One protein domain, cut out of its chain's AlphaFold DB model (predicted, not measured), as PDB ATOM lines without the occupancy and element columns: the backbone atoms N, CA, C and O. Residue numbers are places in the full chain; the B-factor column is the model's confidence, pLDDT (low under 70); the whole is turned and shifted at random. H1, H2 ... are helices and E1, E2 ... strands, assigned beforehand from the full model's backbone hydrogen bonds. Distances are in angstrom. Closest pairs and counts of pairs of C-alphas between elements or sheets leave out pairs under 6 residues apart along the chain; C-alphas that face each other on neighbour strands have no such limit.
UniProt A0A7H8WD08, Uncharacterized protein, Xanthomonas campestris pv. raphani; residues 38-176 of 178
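What this domain is: This is residues 38 to 176 of the 178 residues of an uncharacterized protein of Xanthomonas campestris pv. raphani (UniProt A0A7H8WD08). Amid much loop, a strongly twisted, curled sheet, E4 to E8, stands partly face to face with a smaller sheet, E1 to E3, which short H1 grazes. The 139 printed residues, mostly strand, run E1 E2 E3 H1 E4 E5 E6 E7 E8, with only 50 in named elements. Both sheets are meanders, each strand the antiparallel neighbour of the one before. The whole is compact, with a radius of gyration of the C-alphas of 14.1 A and spans of 35 by 31 by 31 A.

How they stand to each other: E6, residues 133 to 139, forms hairpins with E5, residues 114 to 120 (N 117 and O 136, 2.9 A), and E7, residues 145 to 151 (N 135 and O 149, 2.8 A). The edge strands of the sheet E4 E5 E6 E7 E8 are E4, residues 98 to 103, and E8, residues 159 to 161. E2, residues 70 to 75, comes closest to E6 at the C-alphas of Phe 73 and Tyr 138, 7.8 A apart. E2 forms hairpins with E1, residues 57 to 62 (N 60 and O 72, 2.9 A), and E3, residues 78 to 81 (N 73 and O 80, 2.9 A). H1, residues 84 to 87, is too short for an O i to N i+4 pair.

Where its parts are: E6 is 19.6 A long. E1 begins at C-alpha 57 (116.733, 180.305, 180.235); E8 ends at C-alpha 161 (121.371, 167.131, 159.811).

The domain as a whole: The printed part has no cut. The link E5 to E6 is long and holds residues 125 to 129, under 70 in pLDDT.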
ATOM      1  N   THR A  38     128.560 184.311 171.366       91.31
ATOM      2  CA  THR A  38     129.009 183.330 172.360       91.31
ATOM      3  C   THR A  38     128.421 183.683 173.725       91.31
ATOM      4  O   THR A  38     128.457 184.844 174.135       91.31
ATOM      5  N   LEU A  39     127.869 182.686 174.413       92.44
ATOM      6  CA  LEU A  39     127.195 182.828 175.701       92.44
ATOM      7  C   LEU A  39     127.887 181.962 176.751       92.44
ATOM      8  O   LEU A  39     128.329 180.845 176.472       92.44
ATOM      9  N   SER A  40     127.927 182.457 177.980       92.31
ATOM     10  CA  SER A  40     128.477 181.733 179.116       92.31
ATOM     11  C   SER A  40     127.386 180.921 179.798       92.31
ATOM     12  O   SER A  40     126.334 181.444 180.185       92.31
ATOM     13  N   LEU A  41     127.676 179.642 180.030       91.81
ATOM     14  CA  LEU A  41     126.866 178.794 180.890       91.81
ATOM     15  C   LEU A  41     127.358 178.903 182.336       91.81
ATOM     16  O   LEU A  41     128.484 178.522 182.661       91.81
ATOM     17  N   ARG A  42     126.509 179.421 183.221       92.44
ATOM     18  CA  ARG A  42     126.810 179.511 184.652       92.44
ATOM     19  C   ARG A  42     126.741 178.129 185.320       92.44
ATOM     20  O   ARG A  42     126.051 177.243 184.819       92.44
ATOM     21  N   PRO A  43     127.384 177.940 186.491       91.00
ATOM     22  CA  PRO A  43     127.357 176.660 187.210       91.00
ATOM     23  C   PRO A  43     125.955 176.149 187.585       91.00
ATOM     24  O   PRO A  43     125.760 174.946 187.723       91.00
ATOM     25  N   ASP A  44     124.976 177.044 187.741       90.56
ATOM     26  CA  ASP A  44     123.567 176.713 188.007       90.56
ATOM     27  C   ASP A  44     122.764 176.371 186.732       90.56
ATOM     28  O   ASP A  44     121.571 176.059 186.800       90.56
ATOM     29  N   GLY A  45     123.415 176.422 185.569       93.62
ATOM     30  CA  GLY A  45     122.832 176.185 184.256       93.62
ATOM     31  C   GLY A  45     122.232 177.427 183.598       93.62
ATOM     32  O   GLY A  45     121.683 177.297 182.508       93.62
ATOM     33  N   ARG A  46     122.298 178.620 184.204       94.94
ATOM     34  CA  ARG A  46     121.792 179.855 183.574       94.94
ATOM     35  C   ARG A  46     122.660 180.290 182.401       94.94
ATOM     36  O   ARG A  46     123.885 180.222 182.478       94.94
ATOM     37  N   ILE A  47     122.024 180.826 181.364       94.44
ATOM     38  CA  ILE A  47     122.704 181.459 180.226       94.44
ATOM     39  C   ILE A  47     122.751 182.971 180.488       94.44
ATOM     40  O   ILE A  47     121.712 183.620 180.579       94.44
ATOM     41  N   ALA A  48     123.948 183.512 180.719       86.88
ATOM     42  CA  ALA A  48     124.123 184.774 181.442       86.88
ATOM     43  C   ALA A  48     123.795 186.044 180.640       86.88
ATOM     44  O   ALA A  48     123.345 187.027 181.225       86.88
ATOM     45  N   GLU A  49     124.081 186.043 179.341       91.88
ATOM     46  CA  GLU A  49     124.105 187.237 178.487       91.88
ATOM     47  C   GLU A  49     122.794 187.472 177.727       91.88
ATOM     48  O   GLU A  49     122.695 188.410 176.930       91.88
ATOM     49  N   LEU A  50     121.784 186.633 177.963       92.31
ATOM     50  CA  LEU A  50     120.462 186.815 177.378       92.31
ATOM     51  C   LEU A  50     119.787 188.076 177.948       92.31
ATOM     52  O   LEU A  50     119.954 188.397 179.127       92.31
ATOM     53  N   PRO A  51     119.009 188.808 177.130       90.75
ATOM     54  CA  PRO A  51     118.295 189.992 177.594       90.75
ATOM     55  C   PRO A  51     117.273 189.618 178.676       90.75
ATOM     56  O   PRO A  51     116.770 188.499 178.687       90.75
ATOM     57  N   ALA A  52     116.892 190.578 179.526       88.38
ATOM     58  CA  ALA A  52     115.985 190.369 180.667       88.38
ATOM     59  C   ALA A  52     114.698 189.585 180.319       88.38
ATOM     60  O   ALA A  52     114.226 188.749 181.082       88.38
ATOM     61  N   GLN A  53     114.153 189.808 179.120       88.31
ATOM     62  CA  GLN A  53     112.948 189.134 178.616       88.31
ATOM     63  C   GLN A  53     113.131 187.617 178.394       88.31
ATOM     64  O   GLN A  53     112.145 186.893 178.282       88.31
ATOM     65  N   LEU A  54     114.378 187.148 178.315       90.50
ATOM     66  CA  LEU A  54     114.808 185.767 178.078       90.50
ATOM     67  C   LEU A  54     115.724 185.262 179.216       90.50
ATOM     68  O   LEU A  54     116.372 184.232 179.085       90.50
ATOM     69  N   GLU A  55     115.806 185.972 180.347       78.44
ATOM     70  CA  GLU A  55     116.782 185.693 181.419       78.44
ATOM     71  C   GLU A  55     116.481 184.400 182.206       78.44
ATOM     72  O   GLU A  55     117.337 183.862 182.916       78.44
ATOM     73  N   HIS A  56     115.261 183.872 182.064       90.19
ATOM     74  CA  HIS A  56     114.817 182.600 182.639       90.19
ATOM     75  C   HIS A  56     115.099 181.417 181.703       90.19
ATOM     76  O   HIS A  56     114.253 180.537 181.525       90.19
ATOM     77  N   THR A  57     116.283 181.398 181.095       95.69
ATOM     78  CA  THR A  57     116.733 180.305 180.235       95.69
ATOM     79  C   THR A  57     117.864 179.533 180.904       95.69
ATOM     80  O   THR A  57     118.861 180.103 181.357       95.69
ATOM     81  N   PHE A  58     117.699 178.211 180.961       96.88
ATOM     82  CA  PHE A  58     118.633 177.308 181.617       96.88
ATOM     83  C   PHE A  58     118.939 176.101 180.736       96.88
ATOM     84  O   PHE A  58     118.043 175.507 180.135       96.88
ATOM     85  N   LEU A  59     120.195 175.674 180.764       97.75
ATOM     86  CA  LEU A  59     120.637 174.375 180.289       97.75
ATOM     87  C   LEU A  59     121.108 173.561 181.494       97.75
ATOM     88  O   LEU A  59     122.144 173.842 182.093       97.75
ATOM     89  N   LYS A  60     120.335 172.538 181.860       97.12
ATOM     90  CA  LYS A  60     120.703 171.599 182.922       97.12
ATOM     91  C   LYS A  60     121.247 170.326 182.301       97.12
ATOM     92  O   LYS A  60     120.612 169.731 181.430       97.12
ATOM     93  N   MET A  61     122.407 169.903 182.783       96.12
ATOM     94  CA  MET A  61     123.105 168.724 182.292       96.12
ATOM     95  C   MET A  61     123.586 167.898 183.473       96.12
ATOM     96  O   MET A  61     124.131 168.436 184.435       96.12
ATOM     97  N   SER A  62     123.408 166.588 183.393       96.12
ATOM     98  CA  SER A  62     123.952 165.655 184.373       96.12
ATOM     99  C   SER A  62     124.404 164.369 183.698       96.12
ATOM    100  O   SER A  62     123.896 163.994 182.639       96.12
ATOM    101  N   ASN A  63     125.342 163.673 184.343       95.62
ATOM    102  CA  ASN A  63     125.873 162.386 183.888       95.62
ATOM    103  C   ASN A  63     126.490 162.439 182.474       95.62
ATOM    104  O   ASN A  63     126.411 161.460 181.727       95.62
ATOM    105  N   LEU A  64     127.095 163.572 182.093       94.44
ATOM    106  CA  LEU A  64     127.946 163.640 180.898       94.44
ATOM    107  C   LEU A  64     129.093 162.622 181.014       94.44
ATOM    108  O   LEU A  64     129.489 162.250 182.119       94.44
ATOM    109  N   GLY A  65     129.568 162.113 179.877       92.38
ATOM    110  CA  GLY A  65     130.558 161.030 179.833       92.38
ATOM    111  C   GLY A  65     130.052 159.645 180.269       92.38
ATOM    112  O   GLY A  65     130.822 158.688 180.246       92.38
ATOM    113  N   THR A  66     128.776 159.502 180.649       93.56
ATOM    114  CA  THR A  66     128.166 158.202 180.985       93.56
ATOM    115  C   THR A  66     127.288 157.675 179.844       93.56
ATOM    116  O   THR A  66     127.084 158.341 178.833       93.56
ATOM    117  N   THR A  67     126.720 156.476 180.002       90.19
ATOM    118  CA  THR A  67     125.794 155.877 179.021       90.19
ATOM    119  C   THR A  67     124.375 156.459 179.075       90.19
ATOM    120  O   THR A  67     123.554 156.160 178.199       90.19
ATOM    121  N   THR A  68     124.066 157.277 180.087       93.50
ATOM    122  CA  THR A  68     122.738 157.862 180.337       93.50
ATOM    123  C   THR A  68     122.811 159.358 180.689       93.50
ATOM    124  O   THR A  68     122.321 159.782 181.745       93.50
ATOM    125  N   PRO A  69     123.390 160.202 179.810       96.75
ATOM    126  CA  PRO A  69     123.387 161.643 180.019       96.75
ATOM    127  C   PRO A  69     121.952 162.178 180.033       96.75
ATOM    128  O   PRO A  69     121.077 161.709 179.301       96.75
ATOM    129  N   THR A  70     121.703 163.174 180.878       97.31
ATOM    130  CA  THR A  70     120.413 163.863 180.958       97.31
ATOM    131  C   THR A  70     120.613 165.326 180.628       97.31
ATOM    132  O   THR A  70     121.395 166.003 181.291       97.31
ATOM    133  N   ILE A  71     119.872 165.805 179.632       98.00
ATOM    134  CA  ILE A  71     119.922 167.187 179.159       98.00
ATOM    135  C   ILE A  71     118.515 167.760 179.193       98.00
ATOM    136  O   ILE A  71     117.581 167.169 178.641       98.00
ATOM    137  N   GLN A  72     118.372 168.906 179.843       98.00
ATOM    138  CA  GLN A  72     117.128 169.656 179.909       98.00
ATOM    139  C   GLN A  72     117.393 171.093 179.489       98.00
ATOM    140  O   GLN A  72     118.241 171.765 180.077       98.00
ATOM    141  N   PHE A  73     116.633 171.561 178.507       98.19
ATOM    142  CA  PHE A  73     116.586 172.967 178.146       98.19
ATOM    143  C   PHE A  73     115.288 173.569 178.680       98.19
ATOM    144  O   PHE A  73     114.209 172.989 178.533       98.19
ATOM    145  N   ILE A  74     115.407 174.703 179.357       97.50
ATOM    146  CA  ILE A  74     114.303 175.406 180.001       97.50
ATOM    147  C   ILE A  74     114.314 176.827 179.468       97.50
ATOM    148  O   ILE A  74     115.364 177.462 179.466       97.50
ATOM    149  N   SER A  75     113.154 177.325 179.056       95.81
ATOM    150  CA  SER A  75     112.976 178.739 178.757       95.81
ATOM    151  C   SER A  75     111.637 179.237 179.280       95.81
ATOM    152  O   SER A  75     110.579 178.703 178.928       95.81
ATOM    153  N   GLY A  76     111.687 180.235 180.163       93.38
ATOM    154  CA  GLY A  76     110.524 180.688 180.915       93.38
ATOM    155  C   GLY A  76     109.924 179.535 181.722       93.38
ATOM    156  O   GLY A  76     110.620 178.877 182.488       93.38
ATOM    157  N   ASN A  77     108.637 179.262 181.514       93.88
ATOM    158  CA  ASN A  77     107.923 178.156 182.156       93.88
ATOM    159  C   ASN A  77     107.872 176.878 181.303       93.88
ATOM    160  O   ASN A  77     107.092 175.977 181.605       93.88
ATOM    161  N   ARG A  78     108.638 176.789 180.211       96.12
ATOM    162  CA  ARG A  78     108.647 175.616 179.329       96.12
ATOM    163  C   ARG A  78     109.943 174.854 179.473       96.12
ATOM    164  O   ARG A  78     111.016 175.437 179.591       96.12
ATOM    165  N   ARG A  79     109.841 173.531 179.412       96.75
ATOM    166  CA  ARG A  79     110.979 172.624 179.482       96.75
ATOM    167  C   ARG A  79     110.890 171.561 178.409       96.75
ATOM    168  O   ARG A  79     109.841 170.957 178.216       96.75
ATOM    169  N   ILE A  80     112.030 171.244 177.820       97.44
ATOM    170  CA  ILE A  80     112.230 170.050 177.013       97.44
ATOM    171  C   ILE A  80     113.340 169.205 177.641       97.44
ATOM    172  O   ILE A  80     114.373 169.725 178.064       97.44
ATOM    173  N   THR A  81     113.119 167.898 177.724       97.56
ATOM    174  CA  THR A  81     114.135 166.929 178.153       97.56
ATOM    175  C   THR A  81     114.497 166.088 176.947       97.56
ATOM    176  O   THR A  81     113.600 165.532 176.313       97.56
ATOM    177  N   LEU A  82     115.785 165.977 176.623       97.31
ATOM    178  CA  LEU A  82     116.194 165.129 175.508       97.31
ATOM    179  C   LEU A  82     115.844 163.664 175.806       97.31
ATOM    180  O   LEU A  82     116.179 163.163 176.883       97.31
ATOM    181  N   PRO A  83     115.203 162.947 174.867       96.44
ATOM    182  CA  PRO A  83     114.974 161.525 175.022       96.44
ATOM    183  C   PRO A  83     116.319 160.801 174.963       96.44
ATOM    184  O   PRO A  83     117.248 161.233 174.274       96.44
ATOM    185  N   GLY A  84     116.412 159.651 175.633       95.50
ATOM    186  CA  GLY A  84     117.666 158.899 175.730       95.50
ATOM    187  C   GLY A  84     118.292 158.556 174.373       95.50
ATOM    188  O   GLY A  84     119.510 158.485 174.269       95.50
ATOM    189  N   CYS A  85     117.491 158.390 173.318       95.00
ATOM    190  CA  CYS A  85     117.994 158.127 171.969       95.00
ATOM    191  C   CYS A  85     118.748 159.315 171.343       95.00
ATOM    192  O   CYS A  85     119.702 159.079 170.609       95.00
ATOM    193  N   ILE A  86     118.369 160.561 171.655       96.00
ATOM    194  CA  ILE A  86     119.111 161.766 171.246       96.00
ATOM    195  C   ILE A  86     120.268 162.000 172.216       96.00
ATOM    196  O   ILE A  86     121.394 162.226 171.787       96.00
ATOM    197  N   ALA A  87     120.019 161.885 173.524       96.31
ATOM    198  CA  ALA A  87     121.034 162.137 174.544       96.31
ATOM    199  C   ALA A  87     122.254 161.203 174.408       96.31
ATOM    200  O   ALA A  87     123.378 161.634 174.620       96.31
ATOM    201  N   LYS A  88     122.065 159.951 173.967       93.88
ATOM    202  CA  LYS A  88     123.160 159.002 173.679       93.88
ATOM    203  C   LYS A  88     124.078 159.412 172.524       93.88
ATOM    204  O   LYS A  88     125.136 158.812 172.367       93.88
ATOM    205  N   LEU A  89     123.684 160.387 171.708       93.50
ATOM    206  CA  LEU A  89     124.539 160.937 170.656       93.50
ATOM    207  C   LEU A  89     125.562 161.938 171.213       93.50
ATOM    208  O   LEU A  89     126.459 162.350 170.482       93.50
ATOM    209  N   ILE A  90     125.423 162.344 172.479       94.94
ATOM    210  CA  ILE A  90     126.325 163.275 173.152       94.94
ATOM    211  C   ILE A  90     127.548 162.516 173.656       94.94
ATOM    212  O   ILE A  90     127.444 161.549 174.406       94.94
ATOM    213  N   THR A  91     128.709 162.995 173.242       94.06
ATOM    214  CA  THR A  91     130.036 162.422 173.514       94.06
ATOM    215  C   THR A  91     130.859 163.289 174.470       94.06
ATOM    216  O   THR A  91     131.891 162.833 174.964       94.06
ATOM    217  N   SER A  92     130.401 164.513 174.763       94.12
ATOM    218  CA  SER A  92     130.993 165.414 175.755       94.12
ATOM    219  C   SER A  92     131.114 164.734 177.118       94.12
ATOM    220  O   SER A  92     130.173 164.086 177.592       94.12
ATOM    221  N   GLN A  93     132.266 164.896 177.771       94.06
ATOM    222  CA  GLN A  93     132.565 164.213 179.034       94.06
ATOM    223  C   GLN A  93     132.286 165.094 180.249       94.06
ATOM    224  O   GLN A  93     131.941 164.596 181.319       94.06
ATOM    225  N   ARG A  94     132.408 166.410 180.090       92.75
ATOM    226  CA  ARG A  94     132.262 167.400 181.163       92.75
ATOM    227  C   ARG A  94     131.584 168.661 180.640       92.75
ATOM    228  O   ARG A  94     131.549 168.911 179.441       92.75
ATOM    229  N   ALA A  95     131.068 169.482 181.553       91.62
ATOM    230  CA  ALA A  95     130.364 170.715 181.197       91.62
ATOM    231  C   ALA A  95     131.242 171.716 180.421       91.62
ATOM    232  O   ALA A  95     130.723 172.448 179.592       91.62
ATOM    233  N   SER A  96     132.563 171.718 180.638       90.81
ATOM    234  CA  SER A  96     133.497 172.560 179.873       90.81
ATOM    235  C   SER A  96     133.656 172.135 178.411       90.81
ATOM    236  O   SER A  96     134.257 172.867 177.640       90.81
ATOM    237  N   ASP A  97     133.159 170.953 178.034       92.31
ATOM    238  CA  ASP A  97     133.111 170.513 176.639       92.31
ATOM    239  C   ASP A  97     131.804 170.975 175.964       92.31
ATOM    240  O   ASP A  97     131.479 170.535 174.867       92.31
ATOM    241  N   VAL A  98     131.017 171.841 176.608       93.00
ATOM    242  CA  VAL A  98     129.760 172.364 176.070       93.00
ATOM    243  C   VAL A  98     129.899 173.861 175.854       93.00
ATOM    244  O   VAL A  98     130.212 174.600 176.785       93.00
ATOM    245  N   SER A  99     129.641 174.304 174.629       92.12
ATOM    246  CA  SER A  99     129.591 175.720 174.278       92.12
ATOM    247  C   SER A  99     128.171 176.127 173.905       92.12
ATOM    248  O   SER A  99     127.350 175.313 173.473       92.12
ATOM    249  N   VAL A 100     127.858 177.398 174.136       94.06
ATOM    250  CA  VAL A 100     126.543 177.967 173.861       94.06
ATOM    251  C   VAL A 100     126.738 179.228 173.039       94.06
ATOM    252  O   VAL A 100     127.579 180.067 173.361       94.06
ATOM    253  N   ALA A 101     125.953 179.367 171.984       93.75
ATOM    254  CA  ALA A 101     125.873 180.586 171.197       93.75
ATOM    255  C   ALA A 101     124.404 180.891 170.883       93.75
ATOM    256  O   ALA A 101     123.548 180.019 171.033       93.75
ATOM    257  N   GLY A 102     124.068 182.110 170.479       94.31
ATOM    258  CA  GLY A 102     122.691 182.408 170.100       94.31
ATOM    259  C   GLY A 102     122.478 183.776 169.485       94.31
ATOM    260  O   GLY A 102     123.349 184.648 169.522       94.31
ATOM    261  N   SER A 103     121.276 183.967 168.949       93.62
ATOM    262  CA  SER A 103     120.863 185.203 168.292       93.62
ATOM    263  C   SER A 103     119.427 185.566 168.662       93.62
ATOM    264  O   SER A 103     118.539 184.713 168.734       93.62
ATOM    265  N   TRP A 104     119.207 186.858 168.913       93.19
ATOM    266  CA  TRP A 104     117.920 187.423 169.347       93.19
ATOM    267  C   TRP A 104     117.699 188.866 168.862       93.19
ATOM    268  O   TRP A 104     116.955 189.637 169.464       93.19
ATOM    269  N   TYR A 105     118.398 189.271 167.803       89.19
ATOM    270  CA  TYR A 105     118.381 190.637 167.262       89.19
ATOM    271  C   TYR A 105     117.957 190.664 165.779       89.19
ATOM    272  O   TYR A 105     118.290 191.588 165.043       89.19
ATOM    273  N   HIS A 106     117.218 189.639 165.348       89.12
ATOM    274  CA  HIS A 106     116.682 189.473 163.994       89.12
ATOM    275  C   HIS A 106     115.139 189.472 163.988       89.12
ATOM    276  O   HIS A 106     114.504 189.573 165.038       89.12
ATOM    277  N   ASP A 107     114.527 189.394 162.805       89.31
ATOM    278  CA  ASP A 107     113.073 189.249 162.665       89.31
ATOM    279  C   ASP A 107     112.642 187.801 162.957       89.31
ATOM    280  O   ASP A 107     113.033 186.870 162.249       89.31
ATOM    281  N   GLU A 108     111.810 187.622 163.986       90.69
ATOM    282  CA  GLU A 108     111.322 186.309 164.422       90.69
ATOM    283  C   GLU A 108     110.438 185.593 163.400       90.69
ATOM    284  O   GLU A 108     110.270 184.375 163.484       90.69
ATOM    285  N   ALA A 109     109.867 186.327 162.439       89.88
ATOM    286  CA  ALA A 109     109.073 185.735 161.367       89.88
ATOM    287  C   ALA A 109     109.930 184.915 160.389       89.88
ATOM    288  O   ALA A 109     109.408 184.023 159.720       89.88
ATOM    289  N   VAL A 110     111.234 185.210 160.303       88.75
ATOM    290  CA  VAL A 110     112.187 184.496 159.440       88.75
ATOM    291  C   VAL A 110     112.798 183.311 160.180       88.75
ATOM    292  O   VAL A 110     112.847 182.202 159.652       88.75
ATOM    293  N   LEU A 111     113.251 183.547 161.410       90.69
ATOM    294  CA  LEU A 111     113.831 182.542 162.290       90.69
ATOM    295  C   LEU A 111     113.514 182.955 163.729       90.69
ATOM    296  O   LEU A 111     113.694 184.122 164.057       90.69
ATOM    297  N   PRO A 112     113.019 182.067 164.600       94.69
ATOM    298  CA  PRO A 112     112.755 182.447 165.980       94.69
ATOM    299  C   PRO A 112     114.064 182.722 166.718       94.69
ATOM    300  O   PRO A 112     115.070 182.082 166.426       94.69
ATOM    301  N   TYR A 113     114.032 183.563 167.755       95.88
ATOM    302  CA  TYR A 113     115.180 183.701 168.656       95.88
ATOM    303  C   TYR A 113     115.620 182.339 169.171       95.88
ATOM    304  O   TYR A 113     114.788 181.520 169.583       95.88
ATOM    305  N   TYR A 114     116.926 182.102 169.165       96.31
ATOM    306  CA  TYR A 114     117.467 180.781 169.427       96.31
ATOM    307  C   TYR A 114     118.764 180.813 170.223       96.31
ATOM    308  O   TYR A 114     119.496 181.804 170.256       96.31
ATOM    309  N   VAL A 115     119.052 179.663 170.822       96.69
ATOM    310  CA  VAL A 115     120.390 179.287 171.269       96.69
ATOM    311  C   VAL A 115     120.783 177.976 170.619       96.69
ATOM    312  O   VAL A 115     119.984 177.045 170.538       96.69
ATOM    313  N   VAL A 116     122.026 177.899 170.174       95.56
ATOM    314  CA  VAL A 116     122.685 176.670 169.760       95.56
ATOM    315  C   VAL A 116     123.527 176.192 170.930       95.56
ATOM    316  O   VAL A 116     124.407 176.903 171.414       95.56
ATOM    317  N   VAL A 117     123.245 174.979 171.389       96.00
ATOM    318  CA  VAL A 117     124.081 174.271 172.354       96.00
ATOM    319  C   VAL A 117     124.920 173.267 171.581       96.00
ATOM    320  O   VAL A 117     124.375 172.364 170.940       96.00
ATOM    321  N   THR A 118     126.235 173.418 171.655       94.81
ATOM    322  CA  THR A 118     127.190 172.507 171.030       94.81
ATOM    323  C   THR A 118     127.791 171.611 172.100       94.81
ATOM    324  O   THR A 118     128.514 172.059 172.986       94.81
ATOM    325  N   PHE A 119     127.488 170.323 172.000       95.19
ATOM    326  CA  PHE A 119     128.127 169.264 172.764       95.19
ATOM    327  C   PHE A 119     129.357 168.798 171.994       95.19
ATOM    328  O   PHE A 119     129.248 167.978 171.077       95.19
ATOM    329  N   ASN A 120     130.515 169.353 172.342       93.50
ATOM    330  CA  ASN A 120     131.766 169.079 171.651       93.50
ATOM    331  C   ASN A 120     132.197 167.626 171.887       93.50
ATOM    332  O   ASN A 120     132.100 167.109 173.008       93.50
ATOM    333  N   ASP A 121     132.649 166.960 170.823       91.06
ATOM    334  CA  ASP A 121     133.206 165.615 170.900       91.06
ATOM    335  C   ASP A 121     134.430 165.601 171.833       91.06
ATOM    336  O   ASP A 121     135.205 166.555 171.901       91.06
ATOM    337  N   ALA A 122     134.621 164.503 172.568       80.81
ATOM    338  CA  ALA A 122     135.742 164.375 173.494       80.81
ATOM    339  C   ALA A 122     137.086 164.625 172.783       80.81
ATOM    340  O   ALA A 122     137.416 163.962 171.800       80.81
ATOM    341  N   GLY A 123     137.866 165.574 173.303       74.62
ATOM    342  CA  GLY A 123     139.156 165.965 172.731       74.62
ATOM    343  C   GLY A 123     139.084 167.016 171.617       74.62
ATOM    344  O   GLY A 123     140.139 167.425 171.137       74.62
ATOM    345  N   SER A 124     137.894 167.487 171.224       75.75
ATOM    346  CA  SER A 124     137.771 168.667 170.363       75.75
ATOM    347  C   SER A 124     137.891 169.960 171.187       75.75
ATOM    348  O   SER A 124     137.624 169.992 172.393       75.75
ATOM    349  N   ALA A 125     138.384 171.032 170.561       66.56
ATOM    350  CA  ALA A 125     138.592 172.309 171.237       66.56
ATOM    351  C   ALA A 125     137.243 173.008 171.466       66.56
ATOM    352  O   ALA A 125     136.670 173.552 170.528       66.56
ATOM    353  N   ALA A 126     136.759 173.017 172.712       59.94
ATOM    354  CA  ALA A 126     135.425 173.501 173.078       59.94
ATOM    355  C   ALA A 126     135.132 174.977 172.724       59.94
ATOM    356  O   ALA A 126     133.969 175.372 172.658       59.94
ATOM    357  N   GLU A 127     136.172 175.782 172.488       61.72
ATOM    358  CA  GLU A 127     136.059 177.215 172.181       61.72
ATOM    359  C   GLU A 127     135.984 177.532 170.678       61.72
ATOM    360  O   GLU A 127     135.863 178.695 170.303       61.72
ATOM    361  N   SER A 128     136.041 176.524 169.802       66.31
ATOM    362  CA  SER A 128     135.889 176.727 168.357       66.31
ATOM    363  C   SER A 128     134.431 176.571 167.925       66.31
ATOM    364  O   SER A 128     133.789 175.571 168.243       66.31
ATOM    365  N   THR A 129     133.921 177.507 167.122       61.91
ATOM    366  CA  THR A 129     132.638 177.356 166.404       61.91
ATOM    367  C   THR A 129     132.649 176.190 165.415       61.91
ATOM    368  O   THR A 129     131.588 175.703 165.025       61.91
ATOM    369  N   ASP A 130     133.843 175.710 165.060       71.25
ATOM    370  CA  ASP A 130     134.069 174.602 164.135       71.25
ATOM    371  C   ASP A 130     134.355 173.281 164.860       71.25
ATOM    372  O   ASP A 130     134.748 172.287 164.246       71.25
ATOM    373  N   ALA A 131     134.202 173.260 166.186       80.94
ATOM    374  CA  ALA A 131     134.423 172.064 166.970       80.94
ATOM    375  C   ALA A 131     133.473 170.942 166.531       80.94
ATOM    376  O   ALA A 131     132.255 171.109 166.428       80.94
ATOM    377  N   ALA A 132     134.054 169.766 166.290       88.81
ATOM    378  CA  ALA A 132     133.282 168.562 166.039       88.81
ATOM    379  C   ALA A 132     132.395 168.256 167.246       88.81
ATOM    380  O   ALA A 132     132.848 168.358 168.391       88.81
ATOM    381  N   GLY A 133     131.148 167.871 166.989       93.50
ATOM    382  CA  GLY A 133     130.177 167.645 168.048       93.50
ATOM    383  C   GLY A 133     128.734 167.600 167.569       93.50
ATOM    384  O   GLY A 133     128.440 167.696 166.374       93.50
ATOM    385  N   LEU A 134     127.828 167.443 168.530       95.50
ATOM    386  CA  LEU A 134     126.383 167.515 168.321       95.50
ATOM    387  C   LEU A 134     125.898 168.936 168.623       95.50
ATOM    388  O   LEU A 134     126.076 169.424 169.737       95.50
ATOM    389  N   ARG A 135     125.246 169.579 167.659       95.50
ATOM    390  CA  ARG A 135     124.622 170.896 167.807       95.50
ATOM    391  C   ARG A 135     123.121 170.731 167.928       95.50
ATOM    392  O   ARG A 135     122.505 170.050 167.112       95.50
ATOM    393  N   ILE A 136     122.533 171.359 168.936       97.38
ATOM    394  CA  ILE A 136     121.082 171.397 169.105       97.38
ATOM    395  C   ILE A 136     120.654 172.851 169.206       97.38
ATOM    396  O   ILE A 136     121.084 173.570 170.111       97.38
ATOM    397  N   MET A 137     119.807 173.274 168.274       97.38
ATOM    398  CA  MET A 137     119.247 174.616 168.254       97.38
ATOM    399  C   MET A 137     117.889 174.616 168.948       97.38
ATOM    400  O   MET A 137     116.980 173.885 168.552       97.38
ATOM    401  N   TYR A 138     117.745 175.442 169.979       98.00
ATOM    402  CA  TYR A 138     116.521 175.593 170.751       98.00
ATOM    403  C   TYR A 138     115.906 176.967 170.532       98.00
ATOM    404  O   TYR A 138     116.595 177.982 170.572       98.00
ATOM    405  N   ASN A 139     114.588 177.003 170.390       97.38
ATOM    406  CA  ASN A 139     113.800 178.223 170.379       97.38
ATOM    407  C   ASN A 139     113.764 178.837 171.790       97.38
ATOM    408  O   ASN A 139     113.281 178.212 172.739       97.38
ATOM    409  N   LEU A 140     114.222 180.080 171.917       96.56
ATOM    410  CA  LEU A 140     114.278 180.816 173.179       96.56
ATOM    411  C   LEU A 140     112.897 181.190 173.731       96.56
ATOM    412  O   LEU A 140     112.772 181.381 174.933       96.56
ATOM    413  N   ARG A 141     111.837 181.262 172.922       94.44
ATOM    414  CA  ARG A 141     110.472 181.526 173.419       94.44
ATOM    415  C   ARG A 141     109.733 180.266 173.832       94.44
ATOM    416  O   ARG A 141     108.938 180.290 174.769       94.44
ATOM    417  N   THR A 142     109.929 179.177 173.095       95.56
ATOM    418  CA  THR A 142     109.074 177.989 173.222       95.56
ATOM    419  C   THR A 142     109.762 176.793 173.857       95.56
ATOM    420  O   THR A 142     109.060 175.854 174.227       95.56
ATOM    421  N   ALA A 143     111.091 176.823 173.995       97.19
ATOM    422  CA  ALA A 143     111.948 175.689 174.338       97.19
ATOM    423  C   ALA A 143     111.915 174.527 173.325       97.19
ATOM    424  O   ALA A 143     112.456 173.459 173.603       97.19
ATOM    425  N   GLN A 144     111.294 174.704 172.153       97.69
ATOM    426  CA  GLN A 144     111.275 173.686 171.098       97.69
ATOM    427  C   GLN A 144     112.666 173.497 170.501       97.69
ATOM    428  O   GLN A 144     113.409 174.462 170.344       97.69
ATOM    429  N   ILE A 145     112.989 172.266 170.117       97.75
ATOM    430  CA  ILE A 145     114.148 171.995 169.267       97.75
ATOM    431  C   ILE A 145     113.778 172.393 167.840       97.75
ATOM    432  O   ILE A 145     112.768 171.925 167.316       97.75
ATOM    433  N   ILE A 146     114.587 173.263 167.246       96.31
ATOM    434  CA  ILE A 146     114.451 173.710 165.860       96.31
ATOM    435  C   ILE A 146     115.250 172.781 164.948       96.31
ATOM    436  O   ILE A 146     114.731 172.319 163.937       96.31
ATOM    437  N   GLU A 147     116.487 172.466 165.336       95.25
ATOM    438  CA  GLU A 147     117.414 171.679 164.524       95.25
ATOM    439  C   GLU A 147     118.361 170.846 165.394       95.25
ATOM    440  O   GLU A 147     118.677 171.215 166.533       95.25
ATOM    441  N   ILE A 148     118.794 169.706 164.848       96.56
ATOM    442  CA  ILE A 148     119.830 168.845 165.418       96.56
ATOM    443  C   ILE A 148     120.819 168.491 164.309       96.56
ATOM    444  O   ILE A 148     120.506 167.704 163.412       96.56
ATOM    445  N   ASP A 149     122.038 168.992 164.446       95.31
ATOM    446  CA  ASP A 149     123.120 168.777 163.495       95.31
ATOM    447  C   ASP A 149     124.324 168.111 164.149       95.31
ATOM    448  O   ASP A 149     124.521 168.143 165.365       95.31
ATOM    449  N   ARG A 150     125.174 167.523 163.312       92.94
ATOM    450  CA  ARG A 150     126.511 167.090 163.698       92.94
ATOM    451  C   ARG A 150     127.549 167.797 162.844       92.94
ATOM    452  O   ARG A 150     127.474 167.774 161.617       92.94
ATOM    453  N   VAL A 151     128.534 168.383 163.509       90.69
ATOM    454  CA  VAL A 151     129.746 168.908 162.877       90.69
ATOM    455  C   VAL A 151     130.775 167.787 162.889       90.69
ATOM    456  O   VAL A 151     131.060 167.207 163.938       90.69
ATOM    457  N   ALA A 152     131.284 167.428 161.714       85.81
ATOM    458  CA  ALA A 152     132.309 166.401 161.595       85.81
ATOM    459  C   ALA A 152     133.693 166.953 161.989       85.81
ATOM    460  O   ALA A 152     133.967 168.133 161.768       85.81
ATOM    461  N   PRO A 153     134.605 166.106 162.497       79.25
ATOM    462  CA  PRO A 153     136.009 166.476 162.629       79.25
ATOM    463  C   PRO A 153     136.579 166.970 161.297       79.25
ATOM    464  O   PRO A 153     136.350 166.353 160.257       79.25
ATOM    465  N   ASN A 154     137.356 168.054 161.346       74.75
ATOM    466  CA  ASN A 154     138.006 168.674 160.186       74.75
ATOM    467  C   ASN A 154     137.041 169.248 159.128       74.75
ATOM    468  O   ASN A 154     137.440 169.414 157.975       74.75
ATOM    469  N   SER A 155     135.784 169.542 159.482       78.12
ATOM    470  CA  SER A 155     134.916 170.372 158.640       78.12
ATOM    471  C   SER A 155     135.127 171.859 158.943       78.12
ATOM    472  O   SER A 155     135.661 172.226 159.987       78.12
ATOM    473  N   SER A 156     134.674 172.736 158.046       77.69
ATOM    474  CA  SER A 156     134.666 174.193 158.257       77.69
ATOM    475  C   SER A 156     133.526 174.648 159.193       77.69
ATOM    476  O   SER A 156     132.828 175.605 158.874       77.69
ATOM    477  N   GLY A 157     133.215 173.873 160.241       76.44
ATOM    478  CA  GLY A 157     132.100 174.133 161.169       76.44
ATOM    479  C   GLY A 157     130.693 173.917 160.603       76.44
ATOM    480  O   GLY A 157     129.691 174.099 161.301       76.44
ATOM    481  N   ILE A 158     130.597 173.480 159.345       80.25
ATOM    482  CA  ILE A 158     129.324 173.186 158.686       80.25
ATOM    483  C   ILE A 158     128.718 171.931 159.321       80.25
ATOM    484  O   ILE A 158     129.315 170.848 159.284       80.25
ATOM    485  N   GLY A 159     127.537 172.099 159.916       83.12
ATOM    486  CA  GLY A 159     126.724 171.017 160.454       83.12
ATOM    487  C   GLY A 159     125.972 170.279 159.349       83.12
ATOM    488  O   GLY A 159     125.566 170.869 158.351       83.12
ATOM    489  N   ALA A 160     125.795 168.974 159.531       88.62
ATOM    490  CA  ALA A 160     124.884 168.170 158.731       88.62
ATOM    491  C   ALA A 160     123.772 167.617 159.623       88.62
ATOM    492  O   ALA A 160     124.046 167.129 160.724       88.62
ATOM    493  N   ASN A 161     122.544 167.632 159.103       90.75
ATOM    494  CA  ASN A 161     121.371 167.131 159.811       90.75
ATOM    495  C   ASN A 161     121.583 165.691 160.279       90.75
ATOM    496  O   ASN A 161     121.988 164.803 159.517       90.75
ATOM    497  N   VAL A 162     121.295 165.447 161.556       90.75
ATOM    498  CA  VAL A 162     121.491 164.129 162.150       90.75
ATOM    499  C   VAL A 162     120.343 163.209 161.770       90.75
ATOM    500  O   VAL A 162     119.175 163.465 162.060       90.75
ATOM    501  N   ARG A 163     120.681 162.048 161.205       89.88
ATOM    502  CA  ARG A 163     119.720 160.957 161.067       89.88
ATOM    503  C   ARG A 163     119.466 160.324 162.435       89.88
ATOM    504  O   ARG A 163     120.285 159.551 162.929       89.88
ATOM    505  N   LEU A 164     118.322 160.644 163.034       91.62
ATOM    506  CA  LEU A 164     117.919 160.063 164.312       91.62
ATOM    507  C   LEU A 164     117.667 158.544 164.192       91.62
ATOM    508  O   LEU A 164     117.227 158.072 163.135       91.62
ATOM    509  N   PRO A 165     117.919 157.762 165.262       90.12
ATOM    510  CA  PRO A 165     117.576 156.342 165.299       90.12
ATOM    511  C   PRO A 165     116.088 156.094 165.015       90.12
ATOM    512  O   PRO A 165     115.236 156.925 165.329       90.12
ATOM    513  N   ALA A 166     115.752 154.923 164.468       90.94
ATOM    514  CA  ALA A 166     114.358 154.559 164.217       90.94
ATOM    515  C   ALA A 166     113.519 154.633 165.508       90.94
ATOM    516  O   ALA A 166     113.931 154.133 166.554       90.94
ATOM    517  N   GLY A 167     112.352 155.280 165.435       91.00
ATOM    518  CA  GLY A 167     111.470 155.501 166.589       91.00
ATOM    519  C   GLY A 167     111.932 156.596 167.561       91.00
ATOM    520  O   GLY A 167     111.253 156.849 168.553       91.00
ATOM    521  N   CYS A 168     113.056 157.266 167.294       94.25
ATOM    522  CA  CYS A 168     113.517 158.402 168.081       94.25
ATOM    523  C   CYS A 168     112.826 159.687 167.609       94.25
ATOM    524  O   CYS A 168     113.126 160.205 166.533       94.25
ATOM    525  N   LEU A 169     111.886 160.185 168.410       93.44
ATOM    526  CA  LEU A 169     111.119 161.392 168.105       93.44
ATOM    527  C   LEU A 169     111.666 162.596 168.870       93.44
ATOM    528  O   LEU A 169     112.045 162.482 170.037       93.44
ATOM    529  N   ILE A 170     111.657 163.762 168.222       93.69
ATOM    530  CA  ILE A 170     111.934 165.038 168.883       93.69
ATOM    531  C   ILE A 170     110.757 165.339 169.828       93.69
ATOM    532  O   ILE A 170     109.613 165.416 169.366       93.69
ATOM    533  N   PRO A 171     110.994 165.474 171.144       93.31
ATOM    534  CA  PRO A 171     109.922 165.719 172.099       93.31
ATOM    535  C   PRO A 171     109.350 167.128 171.930       93.31
ATOM    536  O   PRO A 171     110.021 168.040 171.451       93.31
ATOM    537  N   GLN A 172     108.112 167.319 172.379       95.69
ATOM    538  CA  GLN A 172     107.531 168.652 172.517       95.69
ATOM    539  C   GLN A 172     107.818 169.213 173.916       95.69
ATOM    540  O   GLN A 172     107.858 168.440 174.880       95.69
ATOM    541  N   PRO A 173     108.011 170.535 174.061       95.69
ATOM    542  CA  PRO A 173     108.165 171.148 175.372       95.69
ATOM    543  C   PRO A 173     106.909 170.984 176.224       95.69
ATOM    544  O   PRO A 173     105.786 171.099 175.735       95.69
ATOM    545  N   VAL A 174     107.112 170.776 177.519       95.56
ATOM    546  CA  VAL A 174     106.058 170.725 178.534       95.56
ATOM    547  C   VAL A 174     106.099 171.984 179.394       95.56
ATOM    548  O   VAL A 174     107.171 172.546 179.631       95.56
ATOM    549  N   VAL A 175     104.939 172.427 179.874       92.44
ATOM    550  CA  VAL A 175     104.859 173.509 180.864       92.44
ATOM    551  C   VAL A 175     105.318 172.966 182.217       92.44
ATOM    552  O   VAL A 175     104.902 171.884 182.629       92.44
ATOM    553  N   GLN A 176     106.199 173.693 182.895       80.69
ATOM    554  CA  GLN A 176     106.592 173.404 184.265       80.69
ATOM    555  C   GLN A 176     105.439 173.790 185.192       80.69
ATOM    556  O   GLN A 176     105.081 174.960 185.295       80.69
TER     557      GLN A 176